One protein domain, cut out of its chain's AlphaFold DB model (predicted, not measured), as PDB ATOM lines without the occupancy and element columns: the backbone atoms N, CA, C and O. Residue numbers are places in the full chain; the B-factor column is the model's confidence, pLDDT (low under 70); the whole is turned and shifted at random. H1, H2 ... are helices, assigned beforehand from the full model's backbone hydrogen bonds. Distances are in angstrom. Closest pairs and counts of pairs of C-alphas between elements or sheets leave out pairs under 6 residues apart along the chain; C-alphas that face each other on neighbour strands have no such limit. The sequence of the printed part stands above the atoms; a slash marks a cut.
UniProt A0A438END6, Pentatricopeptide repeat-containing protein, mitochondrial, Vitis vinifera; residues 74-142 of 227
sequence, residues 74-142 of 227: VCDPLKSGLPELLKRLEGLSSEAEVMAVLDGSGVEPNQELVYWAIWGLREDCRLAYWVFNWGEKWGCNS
ATOM      1  N   VAL A  74     110.072 -44.143  17.686       44.91
ATOM      2  CA  VAL A  74     109.599 -44.324  16.315       44.91
ATOM      3  C   VAL A  74     108.563 -45.440  16.298       44.91
ATOM      4  O   VAL A  74     108.900 -46.612  16.159       44.91
ATOM      5  N   CYS A  75     107.285 -45.084  16.391       48.47
ATOM      6  CA  CYS A  75     106.230 -45.986  15.958       48.47
ATOM      7  C   CYS A  75     106.013 -45.776  14.462       48.47
ATOM      8  O   CYS A  75     105.601 -44.691  14.058       48.47
ATOM      9  N   ASP A  76     106.314 -46.798  13.651       54.47
ATOM     10  CA  ASP A  76     106.024 -46.833  12.213       54.47
ATOM     11  C   ASP A  76     104.542 -46.472  11.991       54.47
ATOM     12  O   ASP A  76     103.669 -47.328  12.192       54.47
ATOM     13  N   PRO A  77     104.216 -45.251  11.518       54.22
ATOM     14  CA  PRO A  77     102.827 -44.821  11.313       54.22
ATOM     15  C   PRO A  77     102.114 -45.676  10.253       54.22
ATOM     16  O   PRO A  77     100.896 -45.630  10.104       54.22
ATOM     17  N   LEU A  78     102.888 -46.467   9.506       51.69
ATOM     18  CA  LEU A  78     102.432 -47.382   8.474       51.69
ATOM     19  C   LEU A  78     101.794 -48.667   9.033       51.69
ATOM     20  O   LEU A  78     101.001 -49.288   8.332       51.69
ATOM     21  N   LYS A  79     102.107 -49.073  10.275       55.81
ATOM     22  CA  LYS A  79     101.586 -50.322  10.872       55.81
ATOM     23  C   LYS A  79     100.249 -50.152  11.605       55.81
ATOM     24  O   LYS A  79      99.605 -51.149  11.909       55.81
ATOM     25  N   SER A  80      99.805 -48.919  11.856       63.81
ATOM     26  CA  SER A  80      98.647 -48.612  12.713       63.81
ATOM     27  C   SER A  80      97.332 -48.346  11.965       63.81
ATOM     28  O   SER A  80      96.363 -47.900  12.572       63.81
ATOM     29  N   GLY A  81      97.274 -48.575  10.646       76.19
ATOM     30  CA  GLY A  81      96.081 -48.267   9.837       76.19
ATOM     31  C   GLY A  81      95.802 -46.765   9.678       76.19
ATOM     32  O   GLY A  81      94.793 -46.377   9.089       76.19
ATOM     33  N   LEU A  82      96.711 -45.912  10.158       86.12
ATOM     34  CA  LEU A  82      96.572 -44.460  10.163       86.12
ATOM     35  C   LEU A  82      96.340 -43.846   8.767       86.12
ATOM     36  O   LEU A  82      95.442 -43.014   8.658       86.12
ATOM     37  N   PRO A  83      97.069 -44.220   7.692       86.69
ATOM     38  CA  PRO A  83      96.849 -43.615   6.376       86.69
ATOM     39  C   PRO A  83      95.438 -43.874   5.832       86.69
ATOM     40  O   PRO A  83      94.807 -42.980   5.273       86.69
ATOM     41  N   GLU A  84      94.926 -45.088   6.039       89.19
ATOM     42  CA  GLU A  84      93.577 -45.484   5.629       89.19
ATOM     43  C   GLU A  84      92.512 -44.756   6.462       89.19
ATOM     44  O   GLU A  84      91.509 -44.295   5.921       89.19
ATOM     45  N   LEU A  85      92.755 -44.586   7.767       90.00
ATOM     46  CA  LEU A  85      91.887 -43.803   8.643       90.00
ATOM     47  C   LEU A  85      91.814 -42.340   8.192       90.00
ATOM     48  O   LEU A  85      90.721 -41.815   8.014       90.00
ATOM     49  N   LEU A  86      92.963 -41.699   7.957       91.31
ATOM     50  CA  LEU A  86      93.031 -40.304   7.517       91.31
ATOM     51  C   LEU A  86      92.280 -40.094   6.202       91.31
ATOM     52  O   LEU A  86      91.460 -39.185   6.113       91.31
ATOM     53  N   LYS A  87      92.469 -40.993   5.233       92.38
ATOM     54  CA  LYS A  87      91.762 -40.950   3.950       92.38
ATOM     55  C   LYS A  87      90.239 -41.027   4.103       92.38
ATOM     56  O   LYS A  87      89.515 -40.397   3.343       92.38
ATOM     57  N   ARG A  88      89.728 -41.782   5.081       92.19
ATOM     58  CA  ARG A  88      88.280 -41.858   5.364       92.19
ATOM     59  C   ARG A  88      87.734 -40.607   6.046       92.19
ATOM     60  O   ARG A  88      86.531 -40.373   5.988       92.19
ATOM     61  N   LEU A  89      88.594 -39.843   6.715       92.81
ATOM     62  CA  LEU A  89      88.227 -38.589   7.371       92.81
ATOM     63  C   LEU A  89      88.240 -37.397   6.409       92.81
ATOM     64  O   LEU A  89      87.599 -36.382   6.687       92.81
ATOM     65  N   GLU A  90      88.948 -37.511   5.284       89.94
ATOM     66  CA  GLU A  90      88.991 -36.475   4.258       89.94
ATOM     67  C   GLU A  90      87.588 -36.158   3.723       89.94
ATOM     68  O   GLU A  90      86.809 -37.035   3.354       89.94
ATOM     69  N   GLY A  91      87.259 -34.866   3.675       86.62
ATOM     70  CA  GLY A  91      85.985 -34.382   3.143       86.62
ATOM     71  C   GLY A  91      84.794 -34.483   4.100       86.62
ATOM     72  O   GLY A  91      83.724 -33.967   3.770       86.62
ATOM     73  N   LEU A  92      84.954 -35.067   5.295       92.12
ATOM     74  CA  LEU A  92      83.892 -35.077   6.300       92.12
ATOM     75  C   LEU A  92      83.676 -33.675   6.877       92.12
ATOM     76  O   LEU A  92      84.614 -32.967   7.243       92.12
ATOM     77  N   SER A  93      82.410 -33.267   6.980       90.62
ATOM     78  CA  SER A  93      82.049 -31.891   7.358       90.62
ATOM     79  C   SER A  93      81.312 -31.786   8.696       90.62
ATOM     80  O   SER A  93      81.118 -30.670   9.204       90.62
ATOM     81  N   SER A  94      80.950 -32.933   9.282       94.06
ATOM     82  CA  SER A  94      80.183 -33.064  10.520       94.06
ATOM     83  C   SER A  94      80.944 -33.851  11.588       94.06
ATOM     84  O   SER A  94      81.521 -34.901  11.317       94.06
ATOM     85  N   GLU A  95      80.875 -33.380  12.836       92.38
ATOM     86  CA  GLU A  95      81.464 -34.069  13.994       92.38
ATOM     87  C   GLU A  95      80.882 -35.477  14.169       92.38
ATOM     88  O   GLU A  95      81.611 -36.417  14.459       92.38
ATOM     89  N   ALA A  96      79.572 -35.634  13.958       94.50
ATOM     90  CA  ALA A  96      78.898 -36.918  14.128       94.50
ATOM     91  C   ALA A  96      79.362 -37.957  13.094       94.50
ATOM     92  O   ALA A  96      79.535 -39.122  13.443       94.50
ATOM     93  N   GLU A  97      79.602 -37.531  11.849       94.31
ATOM     94  CA  GLU A  97      80.133 -38.397  10.788       94.31
ATOM     95  C   GLU A  97      81.556 -38.842  11.116       94.31
ATOM     96  O   GLU A  97      81.864 -40.028  11.051       94.31
ATOM     97  N   VAL A  98      82.404 -37.900  11.542       93.75
ATOM     98  CA  VAL A  98      83.786 -38.183  11.946       93.75
ATOM     99  C   VAL A  98      83.821 -39.166  13.111       93.75
ATOM    100  O   VAL A  98      84.524 -40.168  13.036       93.75
ATOM    101  N   MET A  99      83.021 -38.937  14.154       94.25
ATOM    102  CA  MET A  99      82.931 -39.853  15.294       94.25
ATOM    103  C   MET A  99      82.452 -41.248  14.877       94.25
ATOM    104  O   MET A  99      83.026 -42.237  15.323       94.25
ATOM    105  N   ALA A 100      81.453 -41.341  13.993       94.31
ATOM    106  CA  ALA A 100      80.953 -42.620  13.493       94.31
ATOM    107  C   ALA A 100      82.010 -43.382  12.675       94.31
ATOM    108  O   ALA A 100      82.145 -44.594  12.831       94.31
ATOM    109  N   VAL A 101      82.791 -42.683  11.842       94.38
ATOM    110  CA  VAL A 101      83.897 -43.280  11.078       94.38
ATOM    111  C   VAL A 101      85.018 -43.749  12.000       94.38
ATOM    112  O   VAL A 101      85.523 -44.853  11.818       94.38
ATOM    113  N   LEU A 102      85.387 -42.946  13.000       93.44
ATOM    114  CA  LEU A 102      86.419 -43.304  13.975       93.44
ATOM    115  C   LEU A 102      86.000 -44.526  14.806       93.44
ATOM    116  O   LEU A 102      86.748 -45.501  14.874       93.44
ATOM    117  N   ASP A 103      84.790 -44.510  15.373       92.38
ATOM    118  CA  ASP A 103      84.249 -45.614  16.177       92.38
ATOM    119  C   ASP A 103      84.013 -46.889  15.333       92.38
ATOM    120  O   ASP A 103      84.197 -47.999  15.825       92.38
ATOM    121  N   GLY A 104      83.642 -46.746  14.054       90.88
ATOM    122  CA  GLY A 104      83.410 -47.851  13.116       90.88
ATOM    123  C   GLY A 104      84.651 -48.337  12.357       90.88
ATOM    124  O   GLY A 104      84.546 -49.252  11.543       90.88
ATOM    125  N   SER A 105      85.823 -47.736  12.587       87.44
ATOM    126  CA  SER A 105      87.048 -48.038  11.830       87.44
ATOM    127  C   SER A 105      87.650 -49.413  12.140       87.44
ATOM    128  O   SER A 105      88.428 -49.928  11.336       87.44
ATOM    129  N   GLY A 106      87.310 -49.998  13.293       83.62
ATOM    130  CA  GLY A 106      87.922 -51.229  13.804       83.62
ATOM    131  C   GLY A 106      89.356 -51.045  14.320       83.62
ATOM    132  O   GLY A 106      89.980 -52.026  14.715       83.62
ATOM    133  N   VAL A 107      89.879 -49.813  14.323       84.25
ATOM    134  CA  VAL A 107      91.204 -49.489  14.861       84.25
ATOM    135  C   VAL A 107      91.080 -49.185  16.351       84.25
ATOM    136  O   VAL A 107      90.239 -48.387  16.763       84.25
ATOM    137  N   GLU A 108      91.933 -49.804  17.165       86.44
ATOM    138  CA  GLU A 108      91.946 -49.556  18.604       86.44
ATOM    139  C   GLU A 108      92.481 -48.140  18.911       86.44
ATOM    140  O   GLU A 108      93.589 -47.793  18.481       86.44
ATOM    141  N   PRO A 109      91.729 -47.307  19.656       87.56
ATOM    142  CA  PRO A 109      92.201 -45.996  20.076       87.56
ATOM    143  C   PRO A 109      93.399 -46.140  21.017       87.56
ATOM    144  O   PRO A 109      93.309 -46.762  22.073       87.56
ATOM    145  N   ASN A 110      94.522 -45.514  20.672       89.69
ATOM    146  CA  ASN A 110      95.675 -45.398  21.560       89.69
ATOM    147  C   ASN A 110      96.310 -44.005  21.455       89.69
ATOM    148  O   ASN A 110      95.987 -43.219  20.558       89.69
ATOM    149  N   GLN A 111      97.195 -43.677  22.400       90.19
ATOM    150  CA  GLN A 111      97.761 -42.329  22.511       90.19
ATOM    151  C   GLN A 111      98.559 -41.907  21.271       90.19
ATOM    152  O   GLN A 111      98.478 -40.753  20.849       90.19
ATOM    153  N   GLU A 112      99.298 -42.839  20.677       87.88
ATOM    154  CA  GLU A 112     100.149 -42.584  19.516       87.88
ATOM    155  C   GLU A 112      99.317 -42.384  18.253       87.88
ATOM    156  O   GLU A 112      99.526 -41.413  17.532       87.88
ATOM    157  N   LEU A 113      98.330 -43.249  18.012       89.44
ATOM    158  CA  LEU A 113      97.407 -43.133  16.887       89.44
ATOM    159  C   LEU A 113      96.696 -41.781  16.913       89.44
ATOM    160  O   LEU A 113      96.666 -41.088  15.900       89.44
ATOM    161  N   VAL A 114      96.154 -41.391  18.069       92.06
ATOM    162  CA  VAL A 114      95.468 -40.104  18.228       92.06
ATOM    163  C   VAL A 114      96.430 -38.947  17.964       92.06
ATOM    164  O   VAL A 114      96.090 -38.027  17.220       92.06
ATOM    165  N   TYR A 115      97.641 -38.995  18.524       91.62
ATOM    166  CA  TYR A 115      98.659 -37.972  18.292       91.62
ATOM    167  C   TYR A 115      99.008 -37.838  16.801       91.62
ATOM    168  O   TYR A 115      98.938 -36.740  16.243       91.62
ATOM    169  N   TRP A 116      99.326 -38.949  16.133       90.56
ATOM    170  CA  TRP A 116      99.711 -38.953  14.723       90.56
ATOM    171  C   TRP A 116      98.554 -38.604  13.786       90.56
ATOM    172  O   TRP A 116      98.773 -37.923  12.786       90.56
ATOM    173  N   ALA A 117      97.321 -38.992  14.115       92.38
ATOM    174  CA  ALA A 117      96.136 -38.584  13.367       92.38
ATOM    175  C   ALA A 117      95.913 -37.071  13.441       92.38
ATOM    176  O   ALA A 117      95.748 -36.419  12.412       92.38
ATOM    177  N   ILE A 118      95.999 -36.486  14.637       93.75
ATOM    178  CA  ILE A 118      95.912 -35.032  14.823       93.75
ATOM    179  C   ILE A 118      97.043 -34.321  14.070       93.75
ATOM    180  O   ILE A 118      96.805 -33.302  13.421       93.75
ATOM    181  N   TRP A 119      98.264 -34.861  14.115       91.69
ATOM    182  CA  TRP A 119      99.405 -34.321  13.375       91.69
ATOM    183  C   TRP A 119      99.198 -34.362  11.854       91.69
ATOM    184  O   TRP A 119      99.483 -33.384  11.151       91.69
ATOM    185  N   GLY A 120      98.678 -35.479  11.339       89.94
ATOM    186  CA  GLY A 120      98.322 -35.639   9.930       89.94
ATOM    187  C   GLY A 120      97.270 -34.623   9.485       89.94
ATOM    188  O   GLY A 120      97.387 -34.050   8.406       89.94
ATOM    189  N   LEU A 121      96.315 -34.314  10.364       91.94
ATOM    190  CA  LEU A 121      95.211 -33.380  10.129       91.94
ATOM    191  C   LEU A 121      95.524 -31.925  10.507       91.94
ATOM    192  O   LEU A 121      94.618 -31.099  10.536       91.94
ATOM    193  N   ARG A 122      96.783 -31.566  10.788       91.25
ATOM    194  CA  ARG A 122      97.164 -30.221  11.274       91.25
ATOM    195  C   ARG A 122      96.726 -29.049  10.383       91.25
ATOM    196  O   ARG A 122      96.714 -27.908  10.840       91.25
ATOM    197  N   GLU A 123      96.427 -29.318   9.115       90.62
ATOM    198  CA  GLU A 123      95.962 -28.332   8.134       90.62
ATOM    199  C   GLU A 123      94.440 -28.118   8.213       90.62
ATOM    200  O   GLU A 123      93.964 -27.014   7.945       90.62
ATOM    201  N   ASP A 124      93.688 -29.122   8.679       92.56
ATOM    202  CA  ASP A 124      92.265 -29.020   8.988       92.56
ATOM    203  C   ASP A 124      92.037 -29.016  10.504       92.56
ATOM    204  O   ASP A 124      91.844 -30.035  11.174       92.56
ATOM    205  N   CYS A 125      91.993 -27.808  11.055       92.12
ATOM    206  CA  CYS A 125      91.789 -27.604  12.481       92.12
ATOM    207  C   CYS A 125      90.459 -28.144  13.017       92.12
ATOM    208  O   CYS A 125      90.355 -28.349  14.226       92.12
ATOM    209  N   ARG A 126      89.430 -28.337  12.177       94.38
ATOM    210  CA  ARG A 126      88.154 -28.910  12.632       94.38
ATOM    211  C   ARG A 126      88.296 -30.413  12.804       94.38
ATOM    212  O   ARG A 126      87.997 -30.910  13.886       94.38
ATOM    213  N   LEU A 127      88.803 -31.099  11.779       95.12
ATOM    214  CA  LEU A 127      89.037 -32.543  11.832       95.12
ATOM    215  C   LEU A 127      90.013 -32.899  12.958       95.12
ATOM    216  O   LEU A 127      89.708 -33.767  13.774       95.12
ATOM    217  N   ALA A 128      91.129 -32.173  13.079       95.12
ATOM    218  CA  ALA A 128      92.092 -32.373  14.161       95.12
ATOM    219  C   ALA A 128      91.450 -32.231  15.555       95.12
ATOM    220  O   ALA A 128      91.706 -33.036  16.449       95.12
ATOM    221  N   TYR A 129      90.579 -31.233  15.743       95.56
ATOM    222  CA  TYR A 129      89.880 -31.034  17.014       95.56
ATOM    223  C   TYR A 129      88.854 -32.141  17.309       95.56
ATOM    224  O   TYR A 129      88.690 -32.546  18.457       95.56
ATOM    225  N   TRP A 130      88.181 -32.684  16.296       96.19
ATOM    226  CA  TRP A 130      87.254 -33.799  16.504       96.19
ATOM    227  C   TRP A 130      87.965 -35.117  16.802       96.19
ATOM    228  O   TRP A 130      87.528 -35.846  17.690       96.19
ATOM    229  N   VAL A 131      89.096 -35.393  16.149       95.56
ATOM    230  CA  VAL A 131      89.948 -36.538  16.511       95.56
ATOM    231  C   VAL A 131      90.473 -36.390  17.941       95.56
ATOM    232  O   VAL A 131      90.532 -37.369  18.680       95.56
ATOM    233  N   PHE A 132      90.778 -35.167  18.381       95.69
ATOM    234  CA  PHE A 132      91.107 -34.895  19.779       95.69
ATOM    235  C   PHE A 132      89.959 -35.211  20.744       95.69
ATOM    236  O   PHE A 132      90.198 -35.868  21.757       95.69
ATOM    237  N   ASN A 133      88.724 -34.803  20.438       94.69
ATOM    238  CA  ASN A 133      87.554 -35.154  21.253       94.69
ATOM    239  C   ASN A 133      87.337 -36.675  21.303       94.69
ATOM    240  O   ASN A 133      86.970 -37.223  22.343       94.69
ATOM    241  N   TRP A 134      87.579 -37.371  20.190       95.19
ATOM    242  CA  TRP A 134      87.532 -38.832  20.148       95.19
ATOM    243  C   TRP A 134      88.609 -39.449  21.046       95.19
ATOM    244  O   TRP A 134      88.307 -40.300  21.877       95.19
ATOM    245  N   GLY A 135      89.848 -38.960  20.973       94.19
ATOM    246  CA  GLY A 135      90.910 -39.362  21.893       94.19
ATOM    247  C   GLY A 135      90.576 -39.078  23.360       94.19
ATOM    248  O   GLY A 135      90.916 -39.874  24.231       94.19
ATOM    249  N   GLU A 136      89.860 -37.990  23.656       92.88
ATOM    250  CA  GLU A 136      89.423 -37.649  25.014       92.88
ATOM    251  C   GLU A 136      88.392 -38.648  25.546       92.88
ATOM    252  O   GLU A 136      88.533 -39.127  26.671       92.88
ATOM    253  N   LYS A 137      87.411 -39.023  24.711       93.75
ATOM    254  CA  LYS A 137      86.405 -40.057  25.010       93.75
ATOM    255  C   LYS A 137      87.059 -41.370  25.453       93.75
ATOM    256  O   LYS A 137      86.547 -42.020  26.362       93.75
ATOM    257  N   TRP A 138      88.185 -41.734  24.842       92.50
ATOM    258  CA  TRP A 138      88.924 -42.967  25.130       92.50
ATOM    259  C   TRP A 138      90.073 -42.795  26.138       92.50
ATOM    260  O   TRP A 138      90.757 -43.762  26.462       92.50
ATOM    261  N   GLY A 139      90.305 -41.587  26.664       91.56
ATOM    262  CA  GLY A 139      91.422 -41.320  27.580       91.56
ATOM    263  C   GLY A 139      92.808 -41.403  26.922       91.56
ATOM    264  O   GLY A 139      93.822 -41.502  27.611       91.56
ATOM    265  N   CYS A 140      92.873 -41.330  25.593       91.50
ATOM    266  CA  CYS A 140      94.093 -41.450  24.795       91.50
ATOM    267  C   CYS A 140      94.826 -40.111  24.583       91.50
ATOM    268  O   CYS A 140      95.835 -40.054  23.888       91.50
ATOM    269  N   ASN A 141      94.360 -39.013  25.179       91.19
ATOM    270  CA  ASN A 141      95.022 -37.717  25.028       91.19
ATOM    271  C   ASN A 141      96.198 -37.577  26.002       91.19
ATOM    272  O   ASN A 141      96.012 -37.372  27.206       91.19
ATOM    273  N   SER A 142      97.416 -37.627  25.462       87.81
ATOM    274  CA  SER A 142      98.645 -37.315  26.196       87.81
ATOM    275  C   SER A 142      98.826 -35.799  26.383       87.81
ATOM    276  O   SER A 142      98.104 -34.986  25.799       87.81
TER     277      SER A 142
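What this domain is: This is residues 74 to 142 of the 227 residues of the protein "Pentatricopeptide repeat-containing protein, mitochondrial" of Vitis vinifera (UniProt A0A438END6). Two short helical hairpins, H1 with H2 and H3 with H4, pack on each other: H1 crosses H3 and H2 crosses H4. The printed part has 69 residues, of which 40 are in four named helices, H1, H2, H3 and H4 in chain order; there is no named strand, and the class is all helix. The whole is compact, with a radius of gyration of the C-alphas of 10.7 A and spans of 31 by 23 by 23 A.

Where its parts are: H1, residues 82 to 89, begins at C-alpha 82 (96.572, -44.460, 10.163). H2 is residues 95 to 103, and H3 is residues 111 to 120, 14.3 A long. H4, residues 125 to 137, is 18.5 A long and ends at C-alpha 137 (86.405, -40.057, 25.010).

How they stand to each other: H1 and H2 touch, closest at the C-alphas of Leu 89 and Val 98, 6.4 A. H1 touches H3 at a steep tilt of 59 degrees, closest at C-alphas Leu 82 and Ala 117, 6.7 A. H2 touches H4 at a steep tilt of 53 degrees, closest at C-alphas Glu 95 and Trp 130, 6.3 A. H3 and H4 touch at a shallow tilt of 8 degrees, opposite ways, closest at C-alphas Ile 118 and Ala 128, 4.7 A. H2 and H3 are apart. In H1, H2, H3 and H4 every O i to N i+4 pair is within hydrogen-bond range.

The domain as a whole: The C-alphas farthest apart, Val 74 and Ser 94, are 32.0 A apart. The printed part has no cut and no long link. Residues 74 to 80 have pLDDT under 70.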